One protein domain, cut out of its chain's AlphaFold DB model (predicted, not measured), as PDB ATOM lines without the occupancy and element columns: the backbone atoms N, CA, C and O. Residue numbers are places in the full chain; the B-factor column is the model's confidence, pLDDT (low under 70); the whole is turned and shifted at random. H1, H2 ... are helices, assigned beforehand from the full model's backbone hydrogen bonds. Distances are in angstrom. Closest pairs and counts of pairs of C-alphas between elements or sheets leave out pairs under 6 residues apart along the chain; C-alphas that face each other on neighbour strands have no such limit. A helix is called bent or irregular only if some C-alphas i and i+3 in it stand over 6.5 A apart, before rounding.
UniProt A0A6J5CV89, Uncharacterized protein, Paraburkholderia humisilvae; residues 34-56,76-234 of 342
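Overview. This is residues 34 to 56 and 76 to 234 of the 342 residues of an uncharacterized protein of Paraburkholderia humisilvae (UniProt A0A6J5CV89). A helical hairpin, H7 and H8a, makes the core of a four-helix bundle, with H2 packed along one side of it and the shorter H5 on the other, touching H7. H1 crosses over H5, H4 slants away from the bundle to a corner with the short H3, H6 is near H5, and H8b sticks out beyond the end of H8a. The printed part has 182 residues with eight named helices, H1 to H8 in chain order, and no named strand; the class is all helix. It is compact, with a radius of gyration of the C-alphas of 17.5 A, and spans 55 by 42 by 36 A.

Along the chain. H1, residues 34 to 55, begins with C-alpha 34 at (334.969, 328.993, 402.121) and is 31.0 A long. H2 is residues 77 to 94, 25.6 A, and H3 residues 101 to 107. H4, residues 110 to 135, is 35.1 A long and irregular, with C-alphas 111 and 114 8.0 A apart, and has a kink of 29 degrees near residue 127. H5 is residues 143 to 154, H6 residues 158 to 168, and H7 residues 176 to 194, 27.5 A. H8, residues 198 to 234, was assigned as one helix by its hydrogen bonds but is bent, with C-alphas 223 and 226 7.5 A apart. Its arms are H8a, residues 198 to 223, 37.8 A, and H8b, residues 226 to 234, ending at (337.537, 312.165, 355.686).

Arrangement. H7 is the hub, touching four helices. H7 and H8a form a hairpin at a shallow tilt of 19 degrees, the closest C-alphas being those of Ala 189 and Ala 201, 4.2 A apart. H2 touches H7 at 15 degrees, opposite ways, closest at C-alphas 88 and 182, 6.5 A, and touches H8a at C-alphas 84 and 209, 6.6 A. H5 touches H7 at a steep tilt of 41 degrees, closest at C-alphas 145 and 181, 4.7 A. H1 touches H5 with residues 49 to 53 alone, closest at C-alphas 52 and 148, 6.4 A. H4 touches H7 with residues 132 to 135 alone, closest at C-alphas 135 and 184, 6.3 A, and H3 and H4 touch only at the corner, closest at C-alphas 107 and 116, 5.8 A. H6 is close to H5 but not clearly touching, with C-alphas 152 and 161 6.6 A apart. H8a and H8b stand at a steep tilt of 60 degrees. Every O i to N i+4 pair is within hydrogen-bond range in H1, H2, H3, H5, H6, H7, H8a and H8b; in H4 it is 18 of 22.

Size, cuts and confidence. The two C-alphas farthest apart, those of Gln 195 and Ala 234, are 57.0 A apart. Residues 57 to 75 are not printed, and C-alphas 56 and 76 are 33.6 A apart across that cut. Of the links printed whole, none is long. The mean pLDDT of the printed part is 74.4, and among the residues under 70 are 34 to 56, 93 to 108 and 112 to 125.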
ATOM      1  N   GLY A  34     333.685 329.096 402.820       42.75
ATOM      2  CA  GLY A  34     334.969 328.993 402.121       42.75
ATOM      3  C   GLY A  34     336.058 328.296 402.946       42.75
ATOM      4  O   GLY A  34     337.092 327.945 402.390       42.75
ATOM      5  N   SER A  35     335.835 328.083 404.246       51.91
ATOM      6  CA  SER A  35     336.658 327.242 405.118       51.91
ATOM      7  C   SER A  35     336.669 325.771 404.683       51.91
ATOM      8  O   SER A  35     337.751 325.227 404.497       51.91
ATOM      9  N   SER A  36     335.516 325.162 404.390       47.62
ATOM     10  CA  SER A  36     335.446 323.750 403.977       47.62
ATOM     11  C   SER A  36     336.055 323.516 402.590       47.62
ATOM     12  O   SER A  36     336.757 322.534 402.374       47.62
ATOM     13  N   ALA A  37     335.862 324.448 401.651       51.00
ATOM     14  CA  ALA A  37     336.505 324.379 400.334       51.00
ATOM     15  C   ALA A  37     338.033 324.561 400.419       51.00
ATOM     16  O   ALA A  37     338.777 323.969 399.638       51.00
ATOM     17  N   ARG A  38     338.509 325.371 401.374       52.03
ATOM     18  CA  ARG A  38     339.937 325.533 401.677       52.03
ATOM     19  C   ARG A  38     340.515 324.282 402.325       52.03
ATOM     20  O   ARG A  38     341.589 323.865 401.919       52.03
ATOM     21  N   GLU A  39     339.811 323.676 403.276       59.94
ATOM     22  CA  GLU A  39     340.196 322.399 403.889       59.94
ATOM     23  C   GLU A  39     340.298 321.297 402.832       59.94
ATOM     24  O   GLU A  39     341.346 320.678 402.723       59.94
ATOM     25  N   GLN A  40     339.302 321.158 401.950       60.56
ATOM     26  CA  GLN A  40     339.348 320.204 400.833       60.56
ATOM     27  C   GLN A  40     340.492 320.481 399.854       60.56
ATOM     28  O   GLN A  40     341.112 319.553 399.345       60.56
ATOM     29  N   GLN A  41     340.782 321.751 399.559       51.81
ATOM     30  CA  GLN A  41     341.908 322.103 398.693       51.81
ATOM     31  C   GLN A  41     343.253 321.821 399.377       51.81
ATOM     32  O   GLN A  41     344.198 321.429 398.696       51.81
ATOM     33  N   ALA A  42     343.342 322.020 400.694       58.62
ATOM     34  CA  ALA A  42     344.522 321.663 401.469       58.62
ATOM     35  C   ALA A  42     344.725 320.149 401.492       58.62
ATOM     36  O   ALA A  42     345.783 319.699 401.076       58.62
ATOM     37  N   GLU A  43     343.694 319.382 401.850       66.62
ATOM     38  CA  GLU A  43     343.705 317.915 401.801       66.62
ATOM     39  C   GLU A  43     344.102 317.413 400.410       66.62
ATOM     40  O   GLU A  43     345.004 316.599 400.289       66.62
ATOM     41  N   PHE A  44     343.528 317.970 399.341       66.19
ATOM     42  CA  PHE A  44     343.869 317.579 397.974       66.19
ATOM     43  C   PHE A  44     345.330 317.876 397.597       66.19
ATOM     44  O   PHE A  44     345.971 317.069 396.925       66.19
ATOM     45  N   ILE A  45     345.871 319.031 398.002       54.97
ATOM     46  CA  ILE A  45     347.282 319.373 397.764       54.97
ATOM     47  C   ILE A  45     348.194 318.435 398.560       54.97
ATOM     48  O   ILE A  45     349.171 317.928 398.005       54.97
ATOM     49  N   ASP A  46     347.860 318.186 399.822       65.31
ATOM     50  CA  ASP A  46     348.607 317.314 400.723       65.31
ATOM     51  C   ASP A  46     348.604 315.866 400.194       65.31
ATOM     52  O   ASP A  46     349.669 315.256 400.076       65.31
ATOM     53  N   ASP A  47     347.443 315.361 399.771       64.50
ATOM     54  CA  ASP A  47     347.252 314.030 399.188       64.50
ATOM     55  C   ASP A  47     348.040 313.858 397.888       64.50
ATOM     56  O   ASP A  47     348.720 312.845 397.708       64.50
ATOM     57  N   ILE A  48     348.001 314.841 396.977       61.16
ATOM     58  CA  ILE A  48     348.781 314.771 395.734       61.16
ATOM     59  C   ILE A  48     350.276 314.772 396.047       61.16
ATOM     60  O   ILE A  48     351.013 313.957 395.493       61.16
ATOM     61  N   ILE A  49     350.751 315.668 396.915       57.28
ATOM     62  CA  ILE A  49     352.179 315.747 397.247       57.28
ATOM     63  C   ILE A  49     352.647 314.445 397.912       57.28
ATOM     64  O   ILE A  49     353.714 313.932 397.563       57.28
ATOM     65  N   ALA A  50     351.850 313.883 398.823       56.62
ATOM     66  CA  ALA A  50     352.125 312.589 399.438       56.62
ATOM     67  C   ALA A  50     352.180 311.470 398.385       56.62
ATOM     68  O   ALA A  50     353.186 310.765 398.292       56.62
ATOM     69  N   PHE A  51     351.162 311.372 397.524       60.12
ATOM     70  CA  PHE A  51     351.092 310.378 396.452       60.12
ATOM     71  C   PHE A  51     352.300 310.441 395.514       60.12
ATOM     72  O   PHE A  51     352.888 309.406 395.186       60.12
ATOM     73  N   VAL A  52     352.691 311.644 395.086       49.41
ATOM     74  CA  VAL A  52     353.831 311.843 394.185       49.41
ATOM     75  C   VAL A  52     355.122 311.367 394.840       49.41
ATOM     76  O   VAL A  52     355.868 310.618 394.218       49.41
ATOM     77  N   ARG A  53     355.360 311.721 396.106       53.88
ATOM     78  CA  ARG A  53     356.562 311.303 396.845       53.88
ATOM     79  C   ARG A  53     356.637 309.793 397.066       53.88
ATOM     80  O   ARG A  53     357.730 309.225 397.067       53.88
ATOM     81  N   GLU A  54     355.496 309.140 397.262       50.88
ATOM     82  CA  GLU A  54     355.426 307.696 397.497       50.88
ATOM     83  C   GLU A  54     355.533 306.878 396.202       50.88
ATOM     84  O   GLU A  54     356.231 305.859 396.171       50.88
ATOM     85  N   THR A  55     354.880 307.338 395.131       42.44
ATOM     86  CA  THR A  55     354.662 306.565 393.896       42.44
ATOM     87  C   THR A  55     355.664 306.914 392.798       42.44
ATOM     88  O   THR A  55     356.107 306.042 392.050       42.44
ATOM     89  N   ILE A  56     356.065 308.181 392.707       43.16
ATOM     90  CA  ILE A  56     356.980 308.684 391.685       43.16
ATOM     91  C   ILE A  56     358.337 308.882 392.353       43.16
ATOM     92  O   ILE A  56     358.652 309.946 392.870       43.16
ATOM     93  N   SER A  76     365.720 340.513 383.067       68.56
ATOM     94  CA  SER A  76     366.122 340.194 384.440       68.56
ATOM     95  C   SER A  76     365.338 338.987 384.960       68.56
ATOM     96  O   SER A  76     364.245 338.687 384.465       68.56
ATOM     97  N   PHE A  77     365.893 338.301 385.962       75.88
ATOM     98  CA  PHE A  77     365.205 337.222 386.671       75.88
ATOM     99  C   PHE A  77     363.837 337.687 387.191       75.88
ATOM    100  O   PHE A  77     362.821 337.071 386.878       75.88
ATOM    101  N   GLU A  78     363.799 338.826 387.889       74.00
ATOM    102  CA  GLU A  78     362.576 339.419 388.443       74.00
ATOM    103  C   GLU A  78     361.498 339.640 387.374       74.00
ATOM    104  O   GLU A  78     360.334 339.289 387.573       74.00
ATOM    105  N   PHE A  79     361.886 340.174 386.210       73.00
ATOM    106  CA  PHE A  79     360.958 340.405 385.109       73.00
ATOM    107  C   PHE A  79     360.376 339.093 384.578       73.00
ATOM    108  O   PHE A  79     359.168 338.988 384.358       73.00
ATOM    109  N   GLU A  80     361.222 338.087 384.354       77.69
ATOM    110  CA  GLU A  80     360.784 336.803 383.810       77.69
ATOM    111  C   GLU A  80     359.926 336.031 384.823       77.69
ATOM    112  O   GLU A  80     358.871 335.512 384.456       77.69
ATOM    113  N   CYS A  81     360.299 336.053 386.104       80.31
ATOM    114  CA  CYS A  81     359.505 335.499 387.196       80.31
ATOM    115  C   CYS A  81     358.113 336.149 387.254       80.31
ATOM    116  O   CYS A  81     357.104 335.443 387.226       80.31
ATOM    117  N   GLN A  82     358.031 337.485 387.227       74.31
ATOM    118  CA  GLN A  82     356.753 338.204 387.252       74.31
ATOM    119  C   GLN A  82     355.902 337.927 386.003       74.31
ATOM    120  O   GLN A  82     354.680 337.777 386.091       74.31
ATOM    121  N   ARG A  83     356.532 337.832 384.825       81.69
ATOM    122  CA  ARG A  83     355.853 337.483 383.568       81.69
ATOM    123  C   ARG A  83     355.205 336.103 383.655       81.69
ATOM    124  O   ARG A  83     354.042 335.956 383.282       81.69
ATOM    125  N   LEU A  84     355.954 335.099 384.112       84.38
ATOM    126  CA  LEU A  84     355.463 333.728 384.243       84.38
ATOM    127  C   LEU A  84     354.395 333.609 385.328       84.38
ATOM    128  O   LEU A  84     353.389 332.947 385.104       84.38
ATOM    129  N   TRP A  85     354.555 334.328 386.437       84.06
ATOM    130  CA  TRP A  85     353.556 334.411 387.499       84.06
ATOM    131  C   TRP A  85     352.213 334.928 386.990       84.06
ATOM    132  O   TRP A  85     351.179 334.289 387.172       84.06
ATOM    133  N   ASN A  86     352.235 336.056 386.274       76.69
ATOM    134  CA  ASN A  86     351.032 336.621 385.675       76.69
ATOM    135  C   ASN A  86     350.385 335.648 384.681       76.69
ATOM    136  O   ASN A  86     349.165 335.515 384.684       76.69
ATOM    137  N   ARG A  87     351.181 334.937 383.868       82.12
ATOM    138  CA  ARG A  87     350.656 333.914 382.948       82.12
ATOM    139  C   ARG A  87     350.013 332.748 383.690       82.12
ATOM    140  O   ARG A  87     348.902 332.384 383.332       82.12
ATOM    141  N   ALA A  88     350.661 332.202 384.719       82.94
ATOM    142  CA  ALA A  88     350.116 331.106 385.521       82.94
ATOM    143  C   ALA A  88     348.782 331.498 386.174       82.94
ATOM    144  O   ALA A  88     347.809 330.753 386.076       82.94
ATOM    145  N   ILE A  89     348.695 332.711 386.740       75.31
ATOM    146  CA  ILE A  89     347.432 333.260 387.255       75.31
ATOM    147  C   ILE A  89     346.391 333.354 386.143       75.31
ATOM    148  O   ILE A  89     345.281 332.868 386.315       75.31
ATOM    149  N   THR A  90     346.717 333.963 385.001       77.50
ATOM    150  CA  THR A  90     345.763 334.096 383.893       77.50
ATOM    151  C   THR A  90     345.254 332.739 383.416       77.50
ATOM    152  O   THR A  90     344.058 332.607 383.173       77.50
ATOM    153  N   LEU A  91     346.120 331.732 383.304       77.94
ATOM    154  CA  LEU A  91     345.708 330.390 382.903       77.94
ATOM    155  C   LEU A  91     344.817 329.733 383.957       77.94
ATOM    156  O   LEU A  91     343.783 329.200 383.586       77.94
ATOM    157  N   TYR A  92     345.149 329.843 385.246       75.25
ATOM    158  CA  TYR A  92     344.318 329.314 386.330       75.25
ATOM    159  C   TYR A  92     342.939 329.994 386.405       75.25
ATOM    160  O   TYR A  92     341.928 329.343 386.638       75.25
ATOM    161  N   LEU A  93     342.879 331.311 386.175       68.88
ATOM    162  CA  LEU A  93     341.628 332.080 386.157       68.88
ATOM    163  C   LEU A  93     340.755 331.781 384.935       68.88
ATOM    164  O   LEU A  93     339.533 331.869 385.019       68.88
ATOM    165  N   ASN A  94     341.391 331.479 383.804       67.00
ATOM    166  CA  ASN A  94     340.725 331.169 382.544       67.00
ATOM    167  C   ASN A  94     340.559 329.666 382.322       67.00
ATOM    168  O   ASN A  94     340.062 329.270 381.261       67.00
ATOM    169  N   ASP A  95     341.021 328.825 383.248       65.19
ATOM    170  CA  ASP A  95     340.656 327.423 383.264       65.19
ATOM    171  C   ASP A  95     339.153 327.397 383.519       65.19
ATOM    172  O   ASP A  95     338.709 327.871 384.574       65.19
ATOM    173  N   PRO A  96     338.338 326.931 382.557       50.84
ATOM    174  CA  PRO A  96     336.966 326.635 382.871       50.84
ATOM    175  C   PRO A  96     337.032 325.591 383.986       50.84
ATOM    176  O   PRO A  96     337.267 324.396 383.775       50.84
ATOM    177  N   LYS A  97     336.791 326.048 385.222       52.44
ATOM    178  CA  LYS A  97     336.171 325.196 386.232       52.44
ATOM    179  C   LYS A  97     335.028 324.489 385.506       52.44
ATOM    180  O   LYS A  97     334.468 325.063 384.574       52.44
ATOM    181  N   ALA A  98     334.711 323.256 385.877       43.00
ATOM    182  CA  ALA A  98     333.560 322.526 385.352       43.00
ATOM    183  C   ALA A  98     332.256 323.269 385.718       43.00
ATOM    184  O   ALA A  98     331.494 322.883 386.597       43.00
ATOM    185  N   VAL A  99     332.066 324.421 385.096       48.97
ATOM    186  CA  VAL A  99     330.956 325.327 385.188       48.97
ATOM    187  C   VAL A  99     330.000 324.765 384.149       48.97
ATOM    188  O   VAL A  99     330.386 324.655 382.984       48.97
ATOM    189  N   PRO A 100     328.788 324.340 384.541       47.09
ATOM    190  CA  PRO A 100     327.796 323.862 383.588       47.09
ATOM    191  C   PRO A 100     327.699 324.835 382.409       47.09
ATOM    192  O   PRO A 100     327.722 326.047 382.633       47.09
ATOM    193  N   SER A 101     327.579 324.333 381.174       54.22
ATOM    194  CA  SER A 101     327.675 325.158 379.952       54.22
ATOM    195  C   SER A 101     326.768 326.391 379.958       54.22
ATOM    196  O   SER A 101     327.044 327.386 379.296       54.22
ATOM    197  N   ASP A 102     325.664 326.323 380.697       53.44
ATOM    198  CA  ASP A 102     324.697 327.409 380.829       53.44
ATOM    199  C   ASP A 102     325.223 328.558 381.698       53.44
ATOM    200  O   ASP A 102     324.992 329.722 381.383       53.44
ATOM    201  N   LEU A 103     325.988 328.247 382.749       57.22
ATOM    202  CA  LEU A 103     326.652 329.241 383.590       57.22
ATOM    203  C   LEU A 103     327.898 329.812 382.890       57.22
ATOM    204  O   LEU A 103     328.170 330.998 383.024       57.22
ATOM    205  N   GLU A 104     328.595 329.026 382.065       59.97
ATOM    206  CA  GLU A 104     329.668 329.542 381.201       59.97
ATOM    207  C   GLU A 104     329.122 330.532 380.158       59.97
ATOM    208  O   GLU A 104     329.658 331.628 380.000       59.97
ATOM    209  N   LYS A 105     328.011 330.199 379.488       64.44
ATOM    210  CA  LYS A 105     327.326 331.123 378.565       64.44
ATOM    211  C   LYS A 105     326.852 332.393 379.268       64.44
ATOM    212  O   LYS A 105     326.984 333.470 378.701       64.44
ATOM    213  N   PHE A 106     326.327 332.263 380.485       63.69
ATOM    214  CA  PHE A 106     325.875 333.390 381.295       63.69
ATOM    215  C   PHE A 106     327.031 334.316 381.701       63.69
ATOM    216  O   PHE A 106     326.914 335.530 381.583       63.69
ATOM    217  N   LEU A 107     328.164 333.759 382.137       61.72
ATOM    218  CA  LEU A 107     329.342 334.536 382.544       61.72
ATOM    219  C   LEU A 107     330.085 335.173 381.361       61.72
ATOM    220  O   LEU A 107     330.738 336.199 381.535       61.72
ATOM    221  N   ASN A 108     329.974 334.587 380.167       65.75
ATOM    222  CA  ASN A 108     330.553 335.124 378.934       65.75
ATOM    223  C   ASN A 108     329.651 336.158 378.230       65.75
ATOM    224  O   ASN A 108     330.058 336.716 377.208       65.75
ATOM    225  N   ASP A 109     328.446 336.429 378.745       71.12
ATOM    226  CA  ASP A 109     327.591 337.502 378.235       71.12
ATOM    227  C   ASP A 109     328.197 338.873 378.604       71.12
ATOM    228  O   ASP A 109     328.466 339.128 379.785       71.12
ATOM    229  N   PRO A 110     328.396 339.795 377.640       72.88
ATOM    230  CA  PRO A 110     328.869 341.150 377.919       72.88
ATOM    231  C   PRO A 110     328.052 341.904 378.979       72.88
ATOM    232  O   PRO A 110     328.603 342.764 379.667       72.88
ATOM    233  N   ALA A 111     326.764 341.580 379.143       70.00
ATOM    234  CA  ALA A 111     325.901 342.146 380.179       70.00
ATOM    235  C   ALA A 111     326.316 341.751 381.610       70.00
ATOM    236  O   ALA A 111     325.918 342.407 382.567       70.00
ATOM    237  N   HIS A 112     327.128 340.704 381.769       64.69
ATOM    238  CA  HIS A 112     327.563 340.152 383.055       64.69
ATOM    239  C   HIS A 112     329.090 340.191 383.233       64.69
ATOM    240  O   HIS A 112     329.636 339.559 384.138       64.69
ATOM    241  N   ALA A 113     329.790 340.984 382.414       64.94
ATOM    242  CA  ALA A 113     331.248 341.115 382.450       64.94
ATOM    243  C   ALA A 113     331.794 341.582 383.816       64.94
ATOM    244  O   ALA A 113     332.899 341.202 384.203       64.94
ATOM    245  N   SER A 114     331.020 342.372 384.568       66.88
ATOM    246  CA  SER A 114     331.350 342.792 385.937       66.88
ATOM    247  C   SER A 114     331.448 341.604 386.900       66.88
ATOM    248  O   SER A 114     332.408 341.520 387.664       66.88
ATOM    249  N   LEU A 115     330.522 340.645 386.807       63.72
ATOM    250  CA  LEU A 115     330.488 339.440 387.642       63.72
ATOM    251  C   LEU A 115     331.650 338.494 387.326       63.72
ATOM    252  O   LEU A 115     332.267 337.945 388.238       63.72
ATOM    253  N   LEU A 116     331.986 338.327 386.044       62.94
ATOM    254  CA  LEU A 116     333.156 337.546 385.640       62.94
ATOM    255  C   LEU A 116     334.448 338.170 386.189       62.94
ATOM    256  O   LEU A 116     335.307 337.463 386.714       62.94
ATOM    257  N   HIS A 117     334.567 339.497 386.116       65.38
ATOM    258  CA  HIS A 117     335.723 340.222 386.635       65.38
ATOM    259  C   HIS A 117     335.836 340.128 388.168       65.38
ATOM    260  O   HIS A 117     336.933 339.943 388.696       65.38
ATOM    261  N   GLU A 118     334.725 340.209 388.906       63.88
ATOM    262  CA  GLU A 118     334.706 339.979 390.358       63.88
ATOM    263  C   GLU A 118     335.118 338.547 390.717       63.88
ATOM    264  O   GLU A 118     336.009 338.360 391.546       63.88
ATOM    265  N   LEU A 119     334.575 337.541 390.025       64.06
ATOM    266  CA  LEU A 119     334.931 336.136 390.231       64.06
ATOM    267  C   LEU A 119     336.420 335.870 389.966       64.06
ATOM    268  O   LEU A 119     337.067 335.119 390.704       64.06
ATOM    269  N   GLN A 120     336.982 336.489 388.927       64.38
ATOM    270  CA  GLN A 120     338.409 336.408 388.615       64.38
ATOM    271  C   GLN A 120     339.267 337.070 389.699       64.38
ATOM    272  O   GLN A 120     340.290 336.511 390.094       64.38
ATOM    273  N   ASN A 121     338.847 338.225 390.222       66.62
ATOM    274  CA  ASN A 121     339.554 338.902 391.310       66.62
ATOM    275  C   ASN A 121     339.505 338.106 392.616       66.62
ATOM    276  O   ASN A 121     340.525 337.993 393.298       66.62
ATOM    277  N   ASP A 122     338.364 337.511 392.948       63.31
ATOM    278  CA  ASP A 122     338.227 336.671 394.138       63.31
ATOM    279  C   ASP A 122     339.006 335.362 394.002       63.31
ATOM    280  O   ASP A 122     339.679 334.943 394.945       63.31
ATOM    281  N   THR A 123     339.018 334.755 392.812       64.38
ATOM    282  CA  THR A 123     339.837 333.565 392.540       64.38
ATOM    283  C   THR A 123     341.330 333.904 392.601       64.38
ATOM    284  O   THR A 123     342.104 333.151 393.189       64.38
ATOM    285  N   ARG A 124     341.750 335.067 392.079       68.50
ATOM    286  CA  ARG A 124     343.130 335.559 392.224       68.50
ATOM    287  C   ARG A 124     343.491 335.730 393.697       68.50
ATOM    288  O   ARG A 124     344.512 335.205 394.131       68.50
ATOM    289  N   ARG A 125     342.637 336.404 394.475       67.44
ATOM    290  CA  ARG A 125     342.838 336.584 395.920       67.44
ATOM    291  C   ARG A 125     342.922 335.248 396.645       67.44
ATOM    292  O   ARG A 125     343.779 335.097 397.506       67.44
ATOM    293  N   GLN A 126     342.087 334.268 396.305       70.44
ATOM    294  CA  GLN A 126     342.159 332.924 396.885       70.44
ATOM    295  C   GLN A 126     343.514 332.262 396.596       70.44
ATOM    296  O   GLN A 126     344.130 331.705 397.503       70.44
ATOM    297  N   VAL A 127     343.999 332.331 395.354       72.06
ATOM    298  CA  VAL A 127     345.307 331.769 394.995       72.06
ATOM    299  C   VAL A 127     346.408 332.425 395.821       72.06
ATOM    300  O   VAL A 127     347.173 331.730 396.485       72.06
ATOM    301  N   GLU A 128     346.443 333.754 395.844       77.19
ATOM    302  CA  GLU A 128     347.497 334.530 396.504       77.19
ATOM    303  C   GLU A 128     347.469 334.419 398.033       77.19
ATOM    304  O   GLU A 128     348.523 334.387 398.660       77.19
ATOM    305  N   THR A 129     346.285 334.343 398.647       72.56
ATOM    306  CA  THR A 129     346.135 334.357 400.118       72.56
ATOM    307  C   THR A 129     346.027 332.977 400.751       72.56
ATOM    308  O   THR A 129     346.169 332.858 401.966       72.56
ATOM    309  N   PHE A 130     345.772 331.935 399.957       72.50
ATOM    310  CA  PHE A 130     345.585 330.581 400.470       72.50
ATOM    311  C   PHE A 130     346.461 329.551 399.761       72.50
ATOM    312  O   PHE A 130     347.277 328.899 400.408       72.50
ATOM    313  N   THR A 131     346.328 329.417 398.437       74.50
ATOM    314  CA  THR A 131     347.010 328.342 397.686       74.50
ATOM    315  C   THR A 131     348.529 328.513 397.727       74.50
ATOM    316  O   THR A 131     349.254 327.570 398.019       74.50
ATOM    317  N   ILE A 132     349.014 329.730 397.483       81.06
ATOM    318  CA  ILE A 132     350.446 330.036 397.457       81.06
ATOM    319  C   ILE A 132     351.083 329.875 398.846       81.06
ATOM    320  O   ILE A 132     352.039 329.107 398.947       81.06
ATOM    321  N   PRO A 133     350.534 330.464 399.930       84.62
ATOM    322  CA  PRO A 133     351.040 330.222 401.280       84.62
ATOM    323  C   PRO A 133     351.033 328.749 401.702       84.62
ATOM    324  O   PRO A 133     351.867 328.333 402.504       84.62
ATOM    325  N   LEU A 134     350.093 327.944 401.197       79.12
ATOM    326  CA  LEU A 134     350.076 326.509 401.464       79.12
ATOM    327  C   LEU A 134     351.232 325.797 400.748       79.12
ATOM    328  O   LEU A 134     351.973 325.058 401.391       79.12
ATOM    329  N   LEU A 135     351.428 326.066 399.454       82.56
ATOM    330  CA  LEU A 135     352.543 325.518 398.672       82.56
ATOM    331  C   LEU A 135     353.906 325.917 399.254       82.56
ATOM    332  O   LEU A 135     354.844 325.123 399.247       82.56
ATOM    333  N   GLU A 136     354.018 327.116 399.824       88.62
ATOM    334  CA  GLU A 136     355.236 327.577 400.494       88.62
ATOM    335  C   GLU A 136     355.617 326.745 401.734       88.62
ATOM    336  O   GLU A 136     356.771 326.781 402.156       88.62
ATOM    337  N   LYS A 137     354.721 325.945 402.313       89.12
ATOM    338  CA  LYS A 137     355.090 325.054 403.431       89.12
ATOM    339  C   LYS A 137     355.933 323.860 402.984       89.12
ATOM    340  O   LYS A 137     356.587 323.230 403.812       89.12
ATOM    341  N   TYR A 138     355.928 323.557 401.690       82.31
ATOM    342  CA  TYR A 138     356.638 322.425 401.115       82.31
ATOM    343  C   TYR A 138     358.042 322.811 400.659       82.31
ATOM    344  O   TYR A 138     358.285 323.936 400.218       82.31
ATOM    345  N   GLU A 139     358.977 321.866 400.743       81.50
ATOM    346  CA  GLU A 139     360.359 322.055 400.280       81.50
ATOM    347  C   GLU A 139     360.432 322.113 398.746       81.50
ATOM    348  O   GLU A 139     361.048 323.023 398.184       81.50
ATOM    349  N   THR A 140     359.725 321.194 398.078       83.25
ATOM    350  CA  THR A 140     359.756 320.977 396.623       83.25
ATOM    351  C   THR A 140     358.381 321.083 395.937       83.25
ATOM    352  O   THR A 140     358.009 320.198 395.171       83.25
ATOM    353  N   PRO A 141     357.591 322.155 396.169       81.81
ATOM    354  CA  PRO A 141     356.191 322.212 395.731       81.81
ATOM    355  C   PRO A 141     356.002 322.178 394.209       81.81
ATOM    356  O   PRO A 141     354.930 321.818 393.744       81.81
ATOM    357  N   GLY A 142     356.996 322.607 393.430       85.69
ATOM    358  CA  GLY A 142     356.907 322.682 391.973       85.69
ATOM    359  C   GLY A 142     357.434 321.447 391.267       85.69
ATOM    360  O   GLY A 142     356.746 320.872 390.431       85.69
ATOM    361  N   GLU A 143     358.658 321.056 391.610       81.25
ATOM    362  CA  GLU A 143     359.385 319.952 390.983       81.25
ATOM    363  C   GLU A 143     358.608 318.628 391.050       81.25
ATOM    364  O   GLU A 143     358.411 317.987 390.017       81.25
ATOM    365  N   ASP A 144     358.073 318.274 392.224       78.00
ATOM    366  CA  ASP A 144     357.299 317.043 392.424       78.00
ATOM    367  C   ASP A 144     356.061 317.019 391.495       78.00
ATOM    368  O   ASP A 144     355.822 316.062 390.755       78.00
ATOM    369  N   LEU A 145     355.299 318.116 391.458       81.62
ATOM    370  CA  LEU A 145     354.080 318.241 390.646       81.62
ATOM    371  C   LEU A 145     354.358 318.327 389.140       81.62
ATOM    372  O   LEU A 145     353.572 317.840 388.319       81.62
ATOM    373  N   TYR A 146     355.481 318.927 388.763       84.81
ATOM    374  CA  TYR A 146     355.943 318.961 387.384       84.81
ATOM    375  C   TYR A 146     356.301 317.559 386.885       84.81
ATOM    376  O   TYR A 146     355.824 317.139 385.827       84.81
ATOM    377  N   LEU A 147     357.051 316.791 387.680       80.50
ATOM    378  CA  LEU A 147     357.369 315.396 387.376       80.50
ATOM    379  C   LEU A 147     356.117 314.517 387.342       80.50
ATOM    380  O   LEU A 147     356.005 313.657 386.471       80.50
ATOM    381  N   HIS A 148     355.150 314.759 388.228       79.19
ATOM    382  CA  HIS A 148     353.857 314.080 388.192       79.19
ATOM    383  C   HIS A 148     353.100 314.339 386.889       79.19
ATOM    384  O   HIS A 148     352.644 313.397 386.243       79.19
ATOM    385  N   THR A 149     353.032 315.600 386.458       80.94
ATOM    386  CA  THR A 149     352.403 315.962 385.182       80.94
ATOM    387  C   THR A 149     353.103 315.264 384.014       80.94
ATOM    388  O   THR A 149     352.447 314.700 383.141       80.94
ATOM    389  N   TYR A 150     354.438 315.223 384.023       79.38
ATOM    390  CA  TYR A 150     355.224 314.527 383.004       79.38
ATOM    391  C   TYR A 150     354.981 313.011 383.013       79.38
ATOM    392  O   TYR A 150     354.819 312.396 381.960       79.38
ATOM    393  N   HIS A 151     354.901 312.403 384.198       76.25
ATOM    394  CA  HIS A 151     354.603 310.984 384.364       76.25
ATOM    395  C   HIS A 151     353.225 310.623 383.790       76.25
ATOM    396  O   HIS A 151     353.108 309.655 383.040       76.25
ATOM    397  N   LEU A 152     352.206 311.445 384.056       73.69
ATOM    398  CA  LEU A 152     350.866 311.292 383.478       73.69
ATOM    399  C   LEU A 152     350.823 311.482 381.953       73.69
ATOM    400  O   LEU A 152     349.871 311.054 381.316       73.69
ATOM    401  N   MET A 153     351.819 312.143 381.362       73.31
ATOM    402  CA  MET A 153     351.886 312.337 379.911       73.31
ATOM    403  C   MET A 153     352.715 311.272 379.183       73.31
ATOM    404  O   MET A 153     352.470 311.040 378.003       73.31
ATOM    405  N   ILE A 154     353.739 310.699 379.827       68.25
ATOM    406  CA  ILE A 154     354.790 309.913 379.142       68.25
ATOM    407  C   ILE A 154     354.982 308.510 379.716       68.25
ATOM    408  O   ILE A 154     355.423 307.619 378.995       68.25
ATOM    409  N   ALA A 155     354.712 308.307 381.003       55.62
ATOM    410  CA  ALA A 155     355.061 307.076 381.714       55.62
ATOM    411  C   ALA A 155     353.843 306.272 382.195       55.62
ATOM    412  O   ALA A 155     354.010 305.223 382.817       55.62
ATOM    413  N   THR A 156     352.633 306.746 381.905       57.53
ATOM    414  CA  THR A 156     351.390 305.997 382.101       57.53
ATOM    415  C   THR A 156     351.144 305.071 380.913       57.53
ATOM    416  O   THR A 156     351.586 305.348 379.799       57.53
ATOM    417  N   ASP A 157     350.448 303.961 381.169       63.56
ATOM    418  CA  ASP A 157     349.798 303.175 380.119       63.56
ATOM    419  C   ASP A 157     348.993 304.143 379.237       63.56
ATOM    420  O   ASP A 157     348.190 304.918 379.768       63.56
ATOM    421  N   GLU A 158     349.266 304.177 377.927       66.94
ATOM    422  CA  GLU A 158     348.670 305.159 377.008       66.94
ATOM    423  C   GLU A 158     347.138 305.145 377.118       66.94
ATOM    424  O   GLU A 158     346.508 306.203 377.077       66.94
ATOM    425  N   ASP A 159     346.558 303.967 377.363       72.56
ATOM    426  CA  ASP A 159     345.123 303.773 377.556       72.56
ATOM    427  C   ASP A 159     344.603 304.495 378.811       72.56
ATOM    428  O   ASP A 159     343.582 305.172 378.752       72.56
ATOM    429  N   ALA A 160     345.343 304.470 379.925       69.12
ATOM    430  CA  ALA A 160     344.945 305.161 381.153       69.12
ATOM    431  C   ALA A 160     344.980 306.694 381.004       69.12
ATOM    432  O   ALA A 160     344.120 307.396 381.539       69.12
ATOM    433  N   ALA A 161     345.959 307.226 380.266       69.12
ATOM    434  CA  ALA A 161     346.013 308.654 379.956       69.12
ATOM    435  C   ALA A 161     344.874 309.065 379.005       69.12
ATOM    436  O   ALA A 161     344.283 310.134 379.172       69.12
ATOM    437  N   ILE A 162     344.546 308.216 378.025       76.31
ATOM    438  CA  ILE A 162     343.417 308.417 377.111       76.31
ATOM    439  C   ILE A 162     342.087 308.396 377.867       76.31
ATOM    440  O   ILE A 162     341.279 309.301 377.656       76.31
ATOM    441  N   ASP A 163     341.880 307.436 378.766       77.00
ATOM    442  CA  ASP A 163     340.669 307.332 379.586       77.00
ATOM    443  C   ASP A 163     340.519 308.551 380.503       77.00
ATOM    444  O   ASP A 163     339.465 309.186 380.524       77.00
ATOM    445  N   LEU A 164     341.601 308.982 381.165       72.38
ATOM    446  CA  LEU A 164     341.609 310.213 381.961       72.38
ATOM    447  C   LEU A 164     341.203 311.438 381.127       72.38
ATOM    448  O   LEU A 164     340.404 312.266 381.578       72.38
ATOM    449  N   MET A 165     341.745 311.570 379.913       77.94
ATOM    450  CA  MET A 165     341.406 312.663 378.998       77.94
ATOM    451  C   MET A 165     339.961 312.579 378.500       77.94
ATOM    452  O   MET A 165     339.314 313.613 378.337       77.94
ATOM    453  N   ALA A 166     339.447 311.371 378.266       76.25
ATOM    454  CA  ALA A 166     338.073 311.142 377.841       76.25
ATOM    455  C   ALA A 166     337.065 311.476 378.951       76.25
ATOM    456  O   ALA A 166     336.071 312.151 378.679       76.25
ATOM    457  N   ASP A 167     337.347 311.068 380.189       71.19
ATOM    458  CA  ASP A 167     336.462 311.263 381.339       71.19
ATOM    459  C   ASP A 167     336.455 312.712 381.830       71.19
ATOM    460  O   ASP A 167     335.403 313.271 382.151       71.19
ATOM    461  N   SER A 168     337.630 313.345 381.890       70.75
ATOM    462  CA  SER A 168     337.765 314.710 382.413       70.75
ATOM    463  C   SER A 168     337.596 315.794 381.347       70.75
ATOM    464  O   SER A 168     337.364 316.957 381.682       70.75
ATOM    465  N   GLY A 169     337.753 315.443 380.067       74.19
ATOM    466  CA  GLY A 169     337.852 316.404 378.968       74.19
ATOM    467  C   GLY A 169     339.108 317.284 379.023       74.19
ATOM    468  O   GLY A 169     339.199 318.242 378.254       74.19
ATOM    469  N   LYS A 170     340.058 316.989 379.921       78.69
ATOM    470  CA  LYS A 170     341.279 317.764 380.167       78.69
ATOM    471  C   LYS A 170     342.509 316.879 380.014       78.69
ATOM    472  O   LYS A 170     342.515 315.718 380.414       78.69
ATOM    473  N   THR A 171     343.578 317.436 379.461       81.81
ATOM    474  CA  THR A 171     344.891 316.779 379.486       81.81
ATOM    475  C   THR A 171     345.539 316.892 380.869       81.81
ATOM    476  O   THR A 171     345.184 317.786 381.638       81.81
ATOM    477  N   PRO A 172     346.548 316.059 381.193       82.19
ATOM    478  CA  PRO A 172     347.284 316.180 382.451       82.19
ATOM    479  C   PRO A 172     347.842 317.585 382.728       82.19
ATOM    480  O   PRO A 172     347.833 318.039 383.868       82.19
ATOM    481  N   ALA A 173     348.268 318.308 381.686       87.38
ATOM    482  CA  ALA A 173     348.776 319.677 381.801       87.38
ATOM    483  C   ALA A 173     347.685 320.723 382.109       87.38
ATOM    484  O   ALA A 173     348.010 321.848 382.480       87.38
ATOM    485  N   GLU A 174     346.408 320.365 381.954       82.50
ATOM    486  CA  GLU A 174     345.234 321.197 382.254       82.50
ATOM    487  C   GLU A 174     344.613 320.875 383.625       82.50
ATOM    488  O   GLU A 174     343.625 321.493 384.024       82.50
ATOM    489  N   LEU A 175     345.173 319.915 384.369       79.44
ATOM    490  CA  LEU A 175     344.699 319.567 385.708       79.44
ATOM    491  C   LEU A 175     345.141 320.596 386.760       79.44
ATOM    492  O   LEU A 175     346.171 321.259 386.636       79.44
ATOM    493  N   ALA A 176     344.393 320.662 387.866       78.88
ATOM    494  CA  ALA A 176     344.702 321.512 389.021       78.88
ATOM    495  C   ALA A 176     346.139 321.313 389.550       78.88
ATOM    496  O   ALA A 176     346.814 322.282 389.895       78.88
ATOM    497  N   SER A 177     346.626 320.068 389.551       79.12
ATOM    498  CA  SER A 177     347.988 319.711 389.962       79.12
ATOM    499  C   SER A 177     349.063 320.391 389.110       79.12
ATOM    500  O   SER A 177     350.065 320.850 389.656       79.12
ATOM    501  N   ALA A 178     348.842 320.543 387.800       85.81
ATOM    502  CA  ALA A 178     349.766 321.248 386.917       85.81
ATOM    503  C   ALA A 178     349.832 322.747 387.257       85.81
ATOM    504  O   ALA A 178     350.921 323.315 387.308       85.81
ATOM    505  N   PHE A 179     348.703 323.387 387.583       84.88
ATOM    506  CA  PHE A 179     348.702 324.783 388.039       84.88
ATOM    507  C   PHE A 179     349.451 324.967 389.359       84.88
ATOM    508  O   PHE A 179     350.238 325.904 389.499       84.88
ATOM    509  N   PHE A 180     349.250 324.062 390.317       85.25
ATOM    510  CA  PHE A 180     350.010 324.065 391.566       85.25
ATOM    511  C   PHE A 180     351.508 323.864 391.306       85.25
ATOM    512  O   PHE A 180     352.317 324.573 391.900       85.25
ATOM    513  N   GLY A 181     351.875 323.007 390.348       86.19
ATOM    514  CA  GLY A 181     353.253 322.850 389.883       86.19
ATOM    515  C   GLY A 181     353.836 324.140 389.302       86.19
ATOM    516  O   GLY A 181     354.945 324.524 389.665       86.19
ATOM    517  N   MET A 182     353.077 324.876 388.478       91.81
ATOM    518  CA  MET A 182     353.512 326.173 387.939       91.81
ATOM    519  C   MET A 182     353.822 327.174 389.061       91.81
ATOM    520  O   MET A 182     354.882 327.800 389.051       91.81
ATOM    521  N   PHE A 183     352.933 327.316 390.051       89.81
ATOM    522  CA  PHE A 183     353.170 328.204 391.196       89.81
ATOM    523  C   PHE A 183     354.315 327.711 392.086       89.81
ATOM    524  O   PHE A 183     355.160 328.509 392.492       89.81
ATOM    525  N   GLY A 184     354.384 326.404 392.339       90.88
ATOM    526  CA  GLY A 184     355.444 325.769 393.113       90.88
ATOM    527  C   GLY A 184     356.831 325.999 392.512       90.88
ATOM    528  O   GLY A 184     357.753 326.369 393.238       90.88
ATOM    529  N   LEU A 185     356.974 325.880 391.188       93.69
ATOM    530  CA  LEU A 185     358.242 326.117 390.489       93.69
ATOM    531  C   LEU A 185     358.666 327.585 390.595       93.69
ATOM    532  O   LEU A 185     359.836 327.881 390.816       93.69
ATOM    533  N   LEU A 186     357.718 328.523 390.515       93.94
ATOM    534  CA  LEU A 186     358.012 329.948 390.687       93.94
ATOM    535  C   LEU A 186     358.399 330.299 392.135       93.94
ATOM    536  O   LEU A 186     359.263 331.153 392.343       93.94
ATOM    537  N   ILE A 187     357.811 329.631 393.134       93.06
ATOM    538  CA  ILE A 187     358.228 329.733 394.542       93.06
ATOM    539  C   ILE A 187     359.660 329.205 394.706       93.06
ATOM    540  O   ILE A 187     360.503 329.879 395.302       93.06
ATOM    541  N   GLN A 188     359.965 328.030 394.148       92.81
ATOM    542  CA  GLN A 188     361.308 327.445 394.193       92.81
ATOM    543  C   GLN A 188     362.344 328.311 393.463       92.81
ATOM    544  O   GLN A 188     363.451 328.482 393.973       92.81
ATOM    545  N   ALA A 189     361.978 328.930 392.336       90.88
ATOM    546  CA  ALA A 189     362.829 329.878 391.621       90.88
ATOM    547  C   ALA A 189     363.221 331.068 392.511       90.88
ATOM    548  O   ALA A 189     364.403 331.385 392.625       90.88
ATOM    549  N   LYS A 190     362.246 331.693 393.190       92.06
ATOM    550  CA  LYS A 190     362.500 332.813 394.115       92.06
ATOM    551  C   LYS A 190     363.391 332.400 395.289       92.06
ATOM    552  O   LYS A 190     364.290 333.145 395.662       92.06
ATOM    553  N   ARG A 191     363.177 331.210 395.860       92.44
ATOM    554  CA  ARG A 191     364.018 330.686 396.952       92.44
ATOM    555  C   ARG A 191     365.463 330.476 396.514       92.44
ATOM    556  O   ARG A 191     366.370 330.876 397.236       92.44
ATOM    557  N   ALA A 192     365.670 329.870 395.348       86.81
ATOM    558  CA  ALA A 192     367.003 329.628 394.806       86.81
ATOM    559  C   ALA A 192     367.744 330.946 394.523       86.81
ATOM    560  O   ALA A 192     368.911 331.080 394.883       86.81
ATOM    561  N   GLU A 193     367.050 331.952 393.978       88.00
ATOM    562  CA  GLU A 193     367.618 333.291 393.786       88.00
ATOM    563  C   GLU A 193     368.030 333.930 395.124       88.00
ATOM    564  O   GLU A 193     369.161 334.394 395.260       88.00
ATOM    565  N   GLN A 194     367.157 333.892 396.139       91.88
ATOM    566  CA  GLN A 194     367.446 334.419 397.483       91.88
ATOM    567  C   GLN A 194     368.638 333.724 398.156       91.88
ATOM    568  O   GLN A 194     369.338 334.334 398.962       91.88
ATOM    569  N   GLN A 195     368.876 332.455 397.827       91.38
ATOM    570  CA  GLN A 195     370.016 331.669 398.301       91.38
ATOM    571  C   GLN A 195     371.301 331.922 397.492       91.38
ATOM    572  O   GLN A 195     372.352 331.383 397.830       91.38
ATOM    573  N   GLY A 196     371.239 332.741 396.437       84.25
ATOM    574  CA  GLY A 196     372.362 333.029 395.544       84.25
ATOM    575  C   GLY A 196     372.620 331.953 394.483       84.25
ATOM    576  O   GLY A 196     373.574 332.083 393.715       84.25
ATOM    577  N   ASP A 197     371.778 330.919 394.391       81.19
ATOM    578  CA  ASP A 197     371.862 329.874 393.366       81.19
ATOM    579  C   ASP A 197     371.090 330.295 392.109       81.19
ATOM    580  O   ASP A 197     369.986 329.833 391.800       81.19
ATOM    581  N   VAL A 198     371.693 331.229 391.372       77.38
ATOM    582  CA  VAL A 198     371.107 331.811 390.159       77.38
ATOM    583  C   VAL A 198     370.884 330.749 389.079       77.38
ATOM    584  O   VAL A 198     369.879 330.797 388.372       77.38
ATOM    585  N   GLY A 199     371.784 329.768 388.956       73.75
ATOM    586  CA  GLY A 199     371.658 328.695 387.968       73.75
ATOM    587  C   GLY A 199     370.386 327.881 388.185       73.75
ATOM    588  O   GLY A 199     369.568 327.749 387.272       73.75
ATOM    589  N   ARG A 200     370.167 327.425 389.421       79.19
ATOM    590  CA  ARG A 200     368.965 326.674 389.790       79.19
ATOM    591  C   ARG A 200     367.697 327.524 389.716       79.19
ATOM    592  O   ARG A 200     366.661 327.032 389.272       79.19
ATOM    593  N   ALA A 201     367.782 328.806 390.073       77.69
ATOM    594  CA  ALA A 201     366.668 329.740 389.945       77.69
ATOM    595  C   ALA A 201     366.167 329.846 388.493       77.69
ATOM    596  O   ALA A 201     364.963 329.766 388.245       77.69
ATOM    597  N   TYR A 202     367.080 329.964 387.522       79.00
ATOM    598  CA  TYR A 202     366.716 329.994 386.103       79.00
ATOM    599  C   TYR A 202     366.206 328.647 385.583       79.00
ATOM    600  O   TYR A 202     365.278 328.651 384.773       79.00
ATOM    601  N   SER A 203     366.737 327.515 386.056       81.00
ATOM    602  CA  SER A 203     366.194 326.192 385.714       81.00
ATOM    603  C   SER A 203     364.719 326.072 386.105       81.00
ATOM    604  O   SER A 203     363.892 325.735 385.262       81.00
ATOM    605  N   PHE A 204     364.351 326.486 387.321       87.62
ATOM    606  CA  PHE A 204     362.948 326.480 387.748       87.62
ATOM    607  C   PHE A 204     362.056 327.426 386.923       87.62
ATOM    608  O   PHE A 204     360.898 327.098 386.656       87.62
ATOM    609  N   LEU A 205     362.567 328.579 386.464       84.31
ATOM    610  CA  LEU A 205     361.821 329.441 385.533       84.31
ATOM    611  C   LEU A 205     361.598 328.767 384.171       84.31
ATOM    612  O   LEU A 205     360.534 328.940 383.570       84.31
ATOM    613  N   LEU A 206     362.583 328.015 383.672       84.75
ATOM    614  CA  LEU A 206     362.456 327.262 382.424       84.75
ATOM    615  C   LEU A 206     361.404 326.161 382.553       84.75
ATOM    616  O   LEU A 206     360.537 326.073 381.683       84.75
ATOM    617  N   ASP A 207     361.428 325.397 383.646       88.75
ATOM    618  CA  ASP A 207     360.434 324.356 383.919       88.75
ATOM    619  C   ASP A 207     359.025 324.947 384.058       88.75
ATOM    620  O   ASP A 207     358.074 324.438 383.463       88.75
ATOM    621  N   ALA A 208     358.881 326.088 384.744       91.31
ATOM    622  CA  ALA A 208     357.593 326.771 384.862       91.31
ATOM    623  C   ALA A 208     357.079 327.236 383.490       91.31
ATOM    624  O   ALA A 208     355.908 327.048 383.154       91.31
ATOM    625  N   ASN A 209     357.951 327.821 382.662       87.69
ATOM    626  CA  ASN A 209     357.596 328.235 381.306       87.69
ATOM    627  C   ASN A 209     357.254 327.038 380.408       87.69
ATOM    628  O   ASN A 209     356.374 327.152 379.555       87.69
ATOM    629  N   HIS A 210     357.933 325.907 380.593       89.44
ATOM    630  CA  HIS A 210     357.656 324.680 379.864       89.44
ATOM    631  C   HIS A 210     356.283 324.111 380.231       89.44
ATOM    632  O   HIS A 210     355.485 323.860 379.331       89.44
ATOM    633  N   LEU A 211     355.962 324.013 381.524       88.88
ATOM    634  CA  LEU A 211     354.658 323.547 381.999       88.88
ATOM    635  C   LEU A 211     353.512 324.462 381.530       88.88
ATOM    636  O   LEU A 211     352.474 323.984 381.072       88.88
ATOM    637  N   ILE A 212     353.725 325.783 381.537       89.06
ATOM    638  CA  ILE A 212     352.801 326.764 380.937       89.06
ATOM    639  C   ILE A 212     352.608 326.499 379.435       89.06
ATOM    640  O   ILE A 212     351.481 326.522 378.940       89.06
ATOM    641  N   GLY A 213     353.696 326.243 378.702       87.31
ATOM    642  CA  GLY A 213     353.643 325.930 377.273       87.31
ATOM    643  C   GLY A 213     352.913 324.617 376.973       87.31
ATOM    644  O   GLY A 213     352.150 324.559 376.009       87.31
ATOM    645  N   MET A 214     353.093 323.592 377.814       88.25
ATOM    646  CA  MET A 214     352.348 322.331 377.736       88.25
ATOM    647  C   MET A 214     350.847 322.570 377.884       88.25
ATOM    648  O   MET A 214     350.084 322.121 377.035       88.25
ATOM    649  N   HIS A 215     350.433 323.328 378.903       89.88
ATOM    650  CA  HIS A 215     349.031 323.677 379.116       89.88
ATOM    651  C   HIS A 215     348.432 324.404 377.899       89.88
ATOM    652  O   HIS A 215     347.393 324.011 377.373       89.88
ATOM    653  N   GLU A 216     349.076 325.477 377.421       86.00
ATOM    654  CA  GLU A 216     348.583 326.252 376.270       86.00
ATOM    655  C   GLU A 216     348.485 325.403 374.992       86.00
ATOM    656  O   GLU A 216     347.490 325.484 374.266       86.00
ATOM    657  N   GLY A 217     349.499 324.573 374.727       85.25
ATOM    658  CA  GLY A 217     349.519 323.671 373.578       85.25
ATOM    659  C   GLY A 217     348.437 322.596 373.657       85.25
ATOM    660  O   GLY A 217     347.748 322.345 372.665       85.25
ATOM    661  N   ALA A 218     348.250 322.002 374.835       86.50
ATOM    662  CA  ALA A 218     347.235 320.988 375.070       86.50
ATOM    663  C   ALA A 218     345.820 321.547 374.908       86.50
ATOM    664  O   ALA A 218     345.033 320.991 374.143       86.50
ATOM    665  N   ARG A 219     345.534 322.710 375.499       84.06
ATOM    666  CA  ARG A 219     344.239 323.386 375.356       84.06
ATOM    667  C   ARG A 219     343.912 323.707 373.902       84.06
ATOM    668  O   ARG A 219     342.790 323.489 373.444       84.06
ATOM    669  N   TYR A 220     344.897 324.200 373.147       83.69
ATOM    670  CA  TYR A 220     344.734 324.435 371.712       83.69
ATOM    671  C   TYR A 220     344.417 323.135 370.963       83.69
ATOM    672  O   TYR A 220     343.493 323.107 370.145       83.69
ATOM    673  N   ALA A 221     345.159 322.060 371.242       82.06
ATOM    674  CA  ALA A 221     344.965 320.769 370.595       82.06
ATOM    675  C   ALA A 221     343.588 320.166 370.917       82.06
ATOM    676  O   ALA A 221     342.881 319.778 369.990       82.06
ATOM    677  N   MET A 222     343.182 320.152 372.190       82.06
ATOM    678  CA  MET A 222     341.897 319.611 372.646       82.06
ATOM    679  C   MET A 222     340.708 320.346 372.027       82.06
ATOM    680  O   MET A 222     339.796 319.704 371.506       82.06
ATOM    681  N   ALA A 223     340.750 321.682 371.970       82.19
ATOM    682  CA  ALA A 223     339.686 322.482 371.359       82.19
ATOM    683  C   ALA A 223     339.466 322.164 369.865       82.19
ATOM    684  O   ALA A 223     338.342 322.233 369.370       82.19
ATOM    685  N   HIS A 224     340.527 321.788 369.142       81.44
ATOM    686  CA  HIS A 224     340.467 321.481 367.707       81.44
ATOM    687  C   HIS A 224     340.437 319.976 367.406       81.44
ATOM    688  O   HIS A 224     340.283 319.585 366.244       81.44
ATOM    689  N   LEU A 225     340.563 319.119 368.424       82.81
ATOM    690  CA  LEU A 225     340.654 317.670 368.266       82.81
ATOM    691  C   LEU A 225     339.464 317.086 367.484       82.81
ATOM    692  O   LEU A 225     339.717 316.314 366.552       82.81
ATOM    693  N   PRO A 226     338.193 317.476 367.738       83.62
ATOM    694  CA  PRO A 226     337.057 316.952 366.978       83.62
ATOM    695  C   PRO A 226     337.129 317.292 365.483       83.62
ATOM    696  O   PRO A 226     336.881 316.439 364.626       83.62
ATOM    697  N   GLU A 227     337.520 318.524 365.146       86.56
ATOM    698  CA  GLU A 227     337.633 318.976 363.757       86.56
ATOM    699  C   GLU A 227     338.790 318.272 363.033       86.56
ATOM    700  O   GLU A 227     338.639 317.793 361.901       86.56
ATOM    701  N   VAL A 228     339.945 318.162 363.695       80.56
ATOM    702  CA  VAL A 228     341.120 317.459 363.168       80.56
ATOM    703  C   VAL A 228     340.804 315.980 362.952       80.56
ATOM    704  O   VAL A 228     341.127 315.438 361.889       80.56
ATOM    705  N   ALA A 229     340.131 315.332 363.906       84.44
ATOM    706  CA  ALA A 229     339.711 313.938 363.803       84.44
ATOM    707  C   ALA A 229     338.748 313.725 362.624       84.44
ATOM    708  O   ALA A 229     338.963 312.825 361.803       84.44
ATOM    709  N   ALA A 230     337.743 314.595 362.465       85.81
ATOM    710  CA  ALA A 230     336.809 314.548 361.342       85.81
ATOM    711  C   ALA A 230     337.526 314.708 359.988       85.81
ATOM    712  O   ALA A 230     337.343 313.891 359.078       85.81
ATOM    713  N   LYS A 231     338.411 315.707 359.860       85.62
ATOM    714  CA  LYS A 231     339.203 315.943 358.639       85.62
ATOM    715  C   LYS A 231     340.156 314.785 358.331       85.62
ATOM    716  O   LYS A 231     340.278 314.398 357.166       85.62
ATOM    717  N   ARG A 232     340.809 314.194 359.340       84.19
ATOM    718  CA  ARG A 232     341.651 312.997 359.156       84.19
ATOM    719  C   ARG A 232     340.831 311.811 358.665       84.19
ATOM    720  O   ARG A 232     341.217 311.189 357.675       84.19
ATOM    721  N   ARG A 233     339.682 311.531 359.286       86.38
ATOM    722  CA  ARG A 233     338.796 310.435 358.873       86.38
ATOM    723  C   ARG A 233     338.306 310.617 357.436       86.38
ATOM    724  O   ARG A 233     338.353 309.670 356.655       86.38
ATOM    725  N   ALA A 234     337.925 311.838 357.057       82.06
ATOM    726  CA  ALA A 234     337.537 312.165 355.686       82.06
ATOM    727  C   ALA A 234     338.682 311.935 354.682       82.06
ATOM    728  O   ALA A 234     338.461 311.328 353.634       82.06
TER     729      ALA A 234